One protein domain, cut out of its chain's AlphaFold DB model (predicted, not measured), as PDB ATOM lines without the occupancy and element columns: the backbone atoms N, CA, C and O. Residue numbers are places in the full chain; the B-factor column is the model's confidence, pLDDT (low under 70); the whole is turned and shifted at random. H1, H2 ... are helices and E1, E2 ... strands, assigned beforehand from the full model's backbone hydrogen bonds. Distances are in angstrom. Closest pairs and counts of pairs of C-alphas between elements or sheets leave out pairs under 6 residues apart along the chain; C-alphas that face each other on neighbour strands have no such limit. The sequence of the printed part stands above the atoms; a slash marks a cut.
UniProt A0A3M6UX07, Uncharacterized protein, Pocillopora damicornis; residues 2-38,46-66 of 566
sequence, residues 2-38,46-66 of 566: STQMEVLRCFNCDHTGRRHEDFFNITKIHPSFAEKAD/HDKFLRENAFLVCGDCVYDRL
ATOM      1  N   SER A   2     193.019 242.200 210.404       36.91
ATOM      2  CA  SER A   2     192.128 241.403 211.255       36.91
ATOM      3  C   SER A   2     192.883 241.036 212.528       36.91
ATOM      4  O   SER A   2     193.788 240.209 212.472       36.91
ATOM      5  N   THR A   3     192.546 241.648 213.661       42.56
ATOM      6  CA  THR A   3     192.972 241.167 214.980       42.56
ATOM      7  C   THR A   3     192.434 239.750 215.156       42.56
ATOM      8  O   THR A   3     191.231 239.559 215.338       42.56
ATOM      9  N   GLN A   4     193.303 238.743 215.021       49.47
ATOM     10  CA  GLN A   4     192.993 237.361 215.379       49.47
ATOM     11  C   GLN A   4     192.556 237.360 216.847       49.47
ATOM     12  O   GLN A   4     193.362 237.613 217.736       49.47
ATOM     13  N   MET A   5     191.263 237.148 217.094       57.59
ATOM     14  CA  MET A   5     190.750 236.985 218.450       57.59
ATOM     15  C   MET A   5     191.369 235.725 219.056       57.59
ATOM     16  O   MET A   5     191.222 234.636 218.500       57.59
ATOM     17  N   GLU A   6     192.065 235.894 220.177       72.75
ATOM     18  CA  GLU A   6     192.706 234.820 220.928       72.75
ATOM     19  C   GLU A   6     191.664 233.768 221.346       72.75
ATOM     20  O   GLU A   6     190.605 234.089 221.894       72.75
ATOM     21  N   VAL A   7     191.928 232.498 221.025       79.56
ATOM     22  CA  VAL A   7     191.064 231.381 221.422       79.56
ATOM     23  C   VAL A   7     191.464 230.961 222.830       79.56
ATOM     24  O   VAL A   7     192.530 230.391 223.041       79.56
ATOM     25  N   LEU A   8     190.590 231.224 223.794       83.81
ATOM     26  CA  LEU A   8     190.753 230.833 225.187       83.81
ATOM     27  C   LEU A   8     190.389 229.358 225.347       83.81
ATOM     28  O   LEU A   8     189.396 228.906 224.775       83.81
ATOM     29  N   ARG A   9     191.155 228.609 226.146       87.06
ATOM     30  CA  ARG A   9     190.916 227.184 226.420       87.06
ATOM     31  C   ARG A   9     190.764 226.938 227.915       87.06
ATOM     32  O   ARG A   9     191.576 227.386 228.716       87.06
ATOM     33  N   CYS A  10     189.728 226.195 228.288       87.69
ATOM     34  CA  CYS A  10     189.489 225.799 229.668       87.69
ATOM     35  C   CYS A  10     190.473 224.698 230.065       87.69
ATOM     36  O   CYS A  10     190.384 223.585 229.553       87.69
ATOM     37  N   PHE A  11     191.336 224.968 231.039       88.31
ATOM     38  CA  PHE A  11     192.263 223.989 231.608       88.31
ATOM     39  C   PHE A  11     191.544 222.750 232.177       88.31
ATOM     40  O   PHE A  11     192.062 221.641 232.125       88.31
ATOM     41  N   ASN A  12     190.322 222.908 232.701       87.19
ATOM     42  CA  ASN A  12     189.598 221.799 233.325       87.19
ATOM     43  C   ASN A  12     188.849 220.902 232.323       87.19
ATOM     44  O   ASN A  12     188.606 219.736 232.625       87.19
ATOM     45  N   CYS A  13     188.403 221.402 231.170       88.50
ATOM     46  CA  CYS A  13     187.550 220.616 230.264       88.50
ATOM     47  C   CYS A  13     187.854 220.754 228.778       88.50
ATOM     48  O   CYS A  13     187.084 220.232 227.975       88.50
ATOM     49  N   ASP A  14     188.913 221.478 228.429       86.31
ATOM     50  CA  ASP A  14     189.345 221.753 227.060       86.31
ATOM     51  C   ASP A  14     188.338 222.520 226.194       86.31
ATOM     52  O   ASP A  14     188.579 222.730 225.006       86.31
ATOM     53  N   HIS A  15     187.232 222.997 226.776       85.62
ATOM     54  CA  HIS A  15     186.291 223.876 226.090       85.62
ATOM     55  C   HIS A  15     187.004 225.138 225.606       85.62
ATOM     56  O   HIS A  15     187.711 225.788 226.381       85.62
ATOM     57  N   THR A  16     186.796 225.484 224.338       85.19
ATOM     58  CA  THR A  16     187.359 226.685 223.730       85.19
ATOM     59  C   THR A  16     186.293 227.756 223.559       85.19
ATOM     60  O   THR A  16     185.155 227.472 223.196       85.19
ATOM     61  N   GLY A  17     186.670 229.002 223.813       81.00
ATOM     62  CA  GLY A  17     185.809 230.162 223.641       81.00
ATOM     63  C   GLY A  17     186.629 231.377 223.238       81.00
ATOM     64  O   GLY A  17     187.853 231.352 223.263       81.00
ATOM     65  N   ARG A  18     185.959 232.447 222.816       75.19
ATOM     66  CA  ARG A  18     186.641 233.660 222.329       75.19
ATOM     67  C   ARG A  18     186.396 234.893 223.196       75.19
ATOM     68  O   ARG A  18     186.822 235.987 222.848       75.19
ATOM     69  N   ARG A  19     185.650 234.737 224.289       76.00
ATOM     70  CA  ARG A  19     185.220 235.828 225.162       76.00
ATOM     71  C   ARG A  19     185.786 235.617 226.558       76.00
ATOM     72  O   ARG A  19     185.450 234.640 227.216       76.00
ATOM     73  N   HIS A  20     186.621 236.549 227.017       73.06
ATOM     74  CA  HIS A  20     187.213 236.494 228.359       73.06
ATOM     75  C   HIS A  20     186.163 236.499 229.478       73.06
ATOM     76  O   HIS A  20     186.418 235.946 230.539       73.06
ATOM     77  N   GLU A  21     184.972 237.059 229.241       73.31
ATOM     78  CA  GLU A  21     183.865 237.066 230.211       73.31
ATOM     79  C   GLU A  21     183.324 235.671 230.580       73.31
ATOM     80  O   GLU A  21     182.658 235.533 231.607       73.31
ATOM     81  N   ASP A  22     183.620 234.649 229.771       74.69
ATOM     82  CA  ASP A  22     183.175 233.268 229.988       74.69
ATOM     83  C   ASP A  22     184.221 232.428 230.754       74.69
ATOM     84  O   ASP A  22     183.966 231.269 231.100       74.69
ATOM     85  N   PHE A  23     185.395 233.006 231.046       83.75
ATOM     86  CA  PHE A  23     186.534 232.326 231.665       83.75
ATOM     87  C   PHE A  23     187.031 233.047 232.923       83.75
ATOM     88  O   PHE A  23     187.222 234.259 232.958       83.75
ATOM     89  N   PHE A  24     187.329 232.265 233.953       84.50
ATOM     90  CA  PHE A  24     187.989 232.704 235.174       84.50
ATOM     91  C   PHE A  24     189.498 232.505 235.033       84.50
ATOM     92  O   PHE A  24     189.954 231.376 234.843       84.50
ATOM     93  N   ASN A  25     190.273 233.586 235.140       84.88
ATOM     94  CA  ASN A  25     191.733 233.515 235.179       84.88
ATOM     95  C   ASN A  25     192.198 233.194 236.604       84.88
ATOM     96  O   ASN A  25     192.068 234.020 237.508       84.88
ATOM     97  N   ILE A  26     192.736 231.990 236.788       83.19
ATOM     98  CA  ILE A  26     193.233 231.491 238.075       83.19
ATOM     99  C   ILE A  26     194.758 231.327 238.093       83.19
ATOM    100  O   ILE A  26     195.296 230.743 239.032       83.19
ATOM    101  N   THR A  27     195.471 231.859 237.093       79.00
ATOM    102  CA  THR A  27     196.928 231.705 236.935       79.00
ATOM    103  C   THR A  27     197.694 232.137 238.183       79.00
ATOM    104  O   THR A  27     198.567 231.419 238.656       79.00
ATOM    105  N   LYS A  28     197.298 233.264 238.792       71.31
ATOM    106  CA  LYS A  28     197.931 233.808 240.008       71.31
ATOM    107  C   LYS A  28     197.674 232.987 241.283       71.31
ATOM    108  O   LYS A  28     198.201 233.329 242.332       71.31
ATOM    109  N   ILE A  29     196.836 231.949 241.219       70.00
ATOM    110  CA  ILE A  29     196.447 231.106 242.364       70.00
ATOM    111  C   ILE A  29     197.093 229.709 242.270       70.00
ATOM    112  O   ILE A  29     196.973 228.904 243.193       70.00
ATOM    113  N   HIS A  30     197.789 229.398 241.173       71.19
ATOM    114  CA  HIS A  30     198.410 228.091 240.978       71.19
ATOM    115  C   HIS A  30     199.572 227.864 241.980       71.19
ATOM    116  O   HIS A  30     200.366 228.784 242.198       71.19
ATOM    117  N   PRO A  31     199.712 226.661 242.586       60.78
ATOM    118  CA  PRO A  31     200.686 226.385 243.652       60.78
ATOM    119  C   PRO A  31     202.132 226.789 243.333       60.78
ATOM    120  O   PRO A  31     202.795 227.388 244.172       60.78
ATOM    121  N   SER A  32     202.588 226.572 242.095       58.69
ATOM    122  CA  SER A  32     203.937 226.953 241.637       58.69
ATOM    123  C   SER A  32     204.220 228.465 241.630       58.69
ATOM    124  O   SER A  32     205.371 228.864 241.482       58.69
ATOM    125  N   PHE A  33     203.189 229.307 241.754       52.56
ATOM    126  CA  PHE A  33     203.305 230.768 241.825       52.56
ATOM    127  C   PHE A  33     203.112 231.302 243.253       52.56
ATOM    128  O   PHE A  33     203.428 232.458 243.513       52.56
ATOM    129  N   ALA A  34     202.624 230.478 244.189       49.03
ATOM    130  CA  ALA A  34     202.429 230.866 245.586       49.03
ATOM    131  C   ALA A  34     203.719 230.782 246.426       49.03
ATOM    132  O   ALA A  34     203.796 231.438 247.458       49.03
ATOM    133  N   GLU A  35     204.723 230.011 245.990       45.84
ATOM    134  CA  GLU A  35     206.023 229.862 246.675       45.84
ATOM    135  C   GLU A  35     207.067 230.925 246.278       45.84
ATOM    136  O   GLU A  35     208.089 231.049 246.942       45.84
ATOM    137  N   LYS A  36     206.831 231.722 245.223       45.12
ATOM    138  CA  LYS A  36     207.812 232.686 244.676       45.12
ATOM    139  C   LYS A  36     207.573 234.153 245.064       45.12
ATOM    140  O   LYS A  36     208.240 235.037 244.542       45.12
ATOM    141  N   ALA A  37     206.630 234.427 245.964       41.38
ATOM    142  CA  ALA A  37     206.278 235.795 246.359       41.38
ATOM    143  C   ALA A  37     207.246 236.444 247.378       41.38
ATOM    144  O   ALA A  37     207.074 237.621 247.673       41.38
ATOM    145  N   ASP A  38     208.260 235.718 247.871       39.31
ATOM    146  CA  ASP A  38     209.250 236.219 248.846       39.31
ATOM    147  C   ASP A  38     210.615 236.599 248.225       39.31
ATOM    148  O   ASP A  38     211.547 236.955 248.944       39.31
ATOM    149  N   HIS A  46     209.144 237.057 233.934       43.59
ATOM    150  CA  HIS A  46     207.815 236.748 234.459       43.59
ATOM    151  C   HIS A  46     206.694 237.095 233.467       43.59
ATOM    152  O   HIS A  46     205.764 236.311 233.279       43.59
ATOM    153  N   ASP A  47     206.823 238.215 232.752       40.75
ATOM    154  CA  ASP A  47     205.812 238.714 231.807       40.75
ATOM    155  C   ASP A  47     205.764 237.919 230.485       40.75
ATOM    156  O   ASP A  47     204.754 237.914 229.774       40.75
ATOM    157  N   LYS A  48     206.835 237.173 230.175       39.00
ATOM    158  CA  LYS A  48     206.907 236.271 229.016       39.00
ATOM    159  C   LYS A  48     206.320 234.892 229.340       39.00
ATOM    160  O   LYS A  48     205.554 234.359 228.543       39.00
ATOM    161  N   PHE A  49     206.573 234.372 230.546       44.50
ATOM    162  CA  PHE A  49     205.989 233.113 231.039       44.50
ATOM    163  C   PHE A  49     204.476 233.232 231.321       44.50
ATOM    164  O   PHE A  49     203.719 232.283 231.113       44.50
ATOM    165  N   LEU A  50     204.012 234.425 231.729       42.81
ATOM    166  CA  LEU A  50     202.593 234.752 231.936       42.81
ATOM    167  C   LEU A  50     201.738 234.638 230.661       42.81
ATOM    168  O   LEU A  50     200.535 234.392 230.767       42.81
ATOM    169  N   ARG A  51     202.336 234.788 229.469       46.12
ATOM    170  CA  ARG A  51     201.635 234.639 228.180       46.12
ATOM    171  C   ARG A  51     201.519 233.192 227.707       46.12
ATOM    172  O   ARG A  51     200.615 232.898 226.935       46.12
ATOM    173  N   GLU A  52     202.392 232.290 228.159       50.09
ATOM    174  CA  GLU A  52     202.459 230.928 227.611       50.09
ATOM    175  C   GLU A  52     201.622 229.897 228.392       50.09
ATOM    176  O   GLU A  52     201.248 228.883 227.813       50.09
ATOM    177  N   ASN A  53     201.245 230.154 229.655       61.12
ATOM    178  CA  ASN A  53     200.459 229.208 230.471       61.12
ATOM    179  C   ASN A  53     199.387 229.892 231.342       61.12
ATOM    180  O   ASN A  53     199.400 229.802 232.572       61.12
ATOM    181  N   ALA A  54     198.434 230.589 230.718       73.62
ATOM    182  CA  ALA A  54     197.271 231.095 231.441       73.62
ATOM    183  C   ALA A  54     196.336 229.939 231.854       73.62
ATOM    184  O   ALA A  54     195.745 229.262 231.011       73.62
ATOM    185  N   PHE A  55     196.145 229.738 233.160       83.50
ATOM    186  CA  PHE A  55     195.155 228.799 233.682       83.50
ATOM    187  C   PHE A  55     193.781 229.468 233.676       83.50
ATOM    188  O   PHE A  55     193.413 230.206 234.594       83.50
ATOM    189  N   LEU A  56     193.026 229.219 232.609       88.06
ATOM    190  CA  LEU A  56     191.657 229.694 232.444       88.06
ATOM    191  C   LEU A  56     190.671 228.559 232.730       88.06
ATOM    192  O   LEU A  56     190.847 227.441 232.251       88.06
ATOM    193  N   VAL A  57     189.601 228.832 233.473       88.62
ATOM    194  CA  VAL A  57     188.528 227.859 233.736       88.62
ATOM    195  C   VAL A  57     187.195 228.449 233.299       88.62
ATOM    196  O   VAL A  57     186.837 229.536 233.733       88.62
ATOM    197  N   CYS A  58     186.452 227.752 232.437       89.44
ATOM    198  CA  CYS A  58     185.159 228.250 231.971       89.44
ATOM    199  C   CYS A  58     184.105 228.255 233.089       89.44
ATOM    200  O   CYS A  58     184.130 227.399 233.982       89.44
ATOM    201  N   GLY A  59     183.151 229.187 233.008       85.00
ATOM    202  CA  GLY A  59     182.050 229.307 233.970       85.00
ATOM    203  C   GLY A  59     181.245 228.020 234.144       85.00
ATOM    204  O   GLY A  59     180.949 227.646 235.279       85.00
ATOM    205  N   ASP A  60     181.020 227.272 233.060       86.06
ATOM    206  CA  ASP A  60     180.350 225.969 233.114       86.06
ATOM    207  C   ASP A  60     181.073 224.999 234.046       86.06
ATOM    208  O   ASP A  60     180.440 224.304 234.831       86.06
ATOM    209  N   CYS A  61     182.406 224.929 234.002       89.44
ATOM    210  CA  CYS A  61     183.149 224.074 234.926       89.44
ATOM    211  C   CYS A  61     183.027 224.546 236.368       89.44
ATOM    212  O   CYS A  61     182.866 223.711 237.256       89.44
ATOM    213  N   VAL A  62     183.089 225.858 236.588       89.56
ATOM    214  CA  VAL A  62     183.016 226.442 237.927       89.56
ATOM    215  C   VAL A  62     181.654 226.184 238.570       89.56
ATOM    216  O   VAL A  62     181.626 225.790 239.735       89.56
ATOM    217  N   TYR A  63     180.551 226.348 237.831       89.69
ATOM    218  CA  TYR A  63     179.207 226.437 238.416       89.69
ATOM    219  C   TYR A  63     178.207 225.352 237.995       89.69
ATOM    220  O   TYR A  63     177.237 225.139 238.726       89.69
ATOM    221  N   ASP A  64     178.419 224.649 236.878       86.81
ATOM    222  CA  ASP A  64     177.403 223.754 236.296       86.81
ATOM    223  C   ASP A  64     177.869 222.303 236.126       86.81
ATOM    224  O   ASP A  64     177.140 221.363 236.451       86.81
ATOM    225  N   ARG A  65     179.098 222.083 235.655       89.31
ATOM    226  CA  ARG A  65     179.641 220.750 235.403       89.31
ATOM    227  C   ARG A  65     180.068 220.099 236.709       89.31
ATOM    228  O   ARG A  65     181.128 220.395 237.267       89.31
ATOM    229  N   LEU A  66     179.266 219.134 237.135       91.88
ATOM    230  CA  LEU A  66     179.519 218.370 238.345       91.88
ATOM    231  C   LEU A  66     180.816 217.552 238.245       91.88
ATOM    232  O   LEU A  66     181.077 216.882 237.246       91.88
TER     233      LEU A  66
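This is residues 2 to 38 and 46 to 66 of the 566 residues of an uncharacterized protein of Pocillopora damicornis (UniProt A0A3M6UX07). With little regular structure, the model is a loose, flat frame round a short two-strand ladder, E1 and E2, with H3 directly after E2 at one end and H1 and H2 at the other, separate from each other. The long loop of residues 2 to 22 has a short antiparallel pairing, residues 8 to 9 with 16 to 17, and residues 31 to 38 stick out. The printed part has 58 residues, 22 in named elements, in the order E1 H1 H2 E2 H3, class mixed; the radius of gyration of the C-alphas is 12.9 A and the spans are 37 by 35 by 16 A.

E1 is residues 23 to 25, from C-alpha 23 at (186.534, 232.326, 231.665), and E2 residues 56 to 58. H1 is residues 31 to 34, H2 residues 46 to 52, 10.5 A long, and H3 residues 59 to 63, ending at (179.207, 226.437, 238.416).

E1 and E2 are antiparallel at 151 degrees; N 24 and O 57 are 2.8 A apart, within hydrogen-bond range. The closest C-alphas of E1 and H3, Phe 23 and Gly 59, are 5.9 A apart. H1 and H2 are apart. The O i to N i+4 pair of H3 is within hydrogen-bond range; H2 has 1 of 3, and 3 of 4 O i to N i+3 pairs; H1 is too short for an i+4 pair.

Residues 39 to 45 are not printed, and C-alphas 38 and 46 are 14.5 A apart across the cut. Residues 2 to 5, 31 to 38 and 46 to 53 have pLDDT under 70.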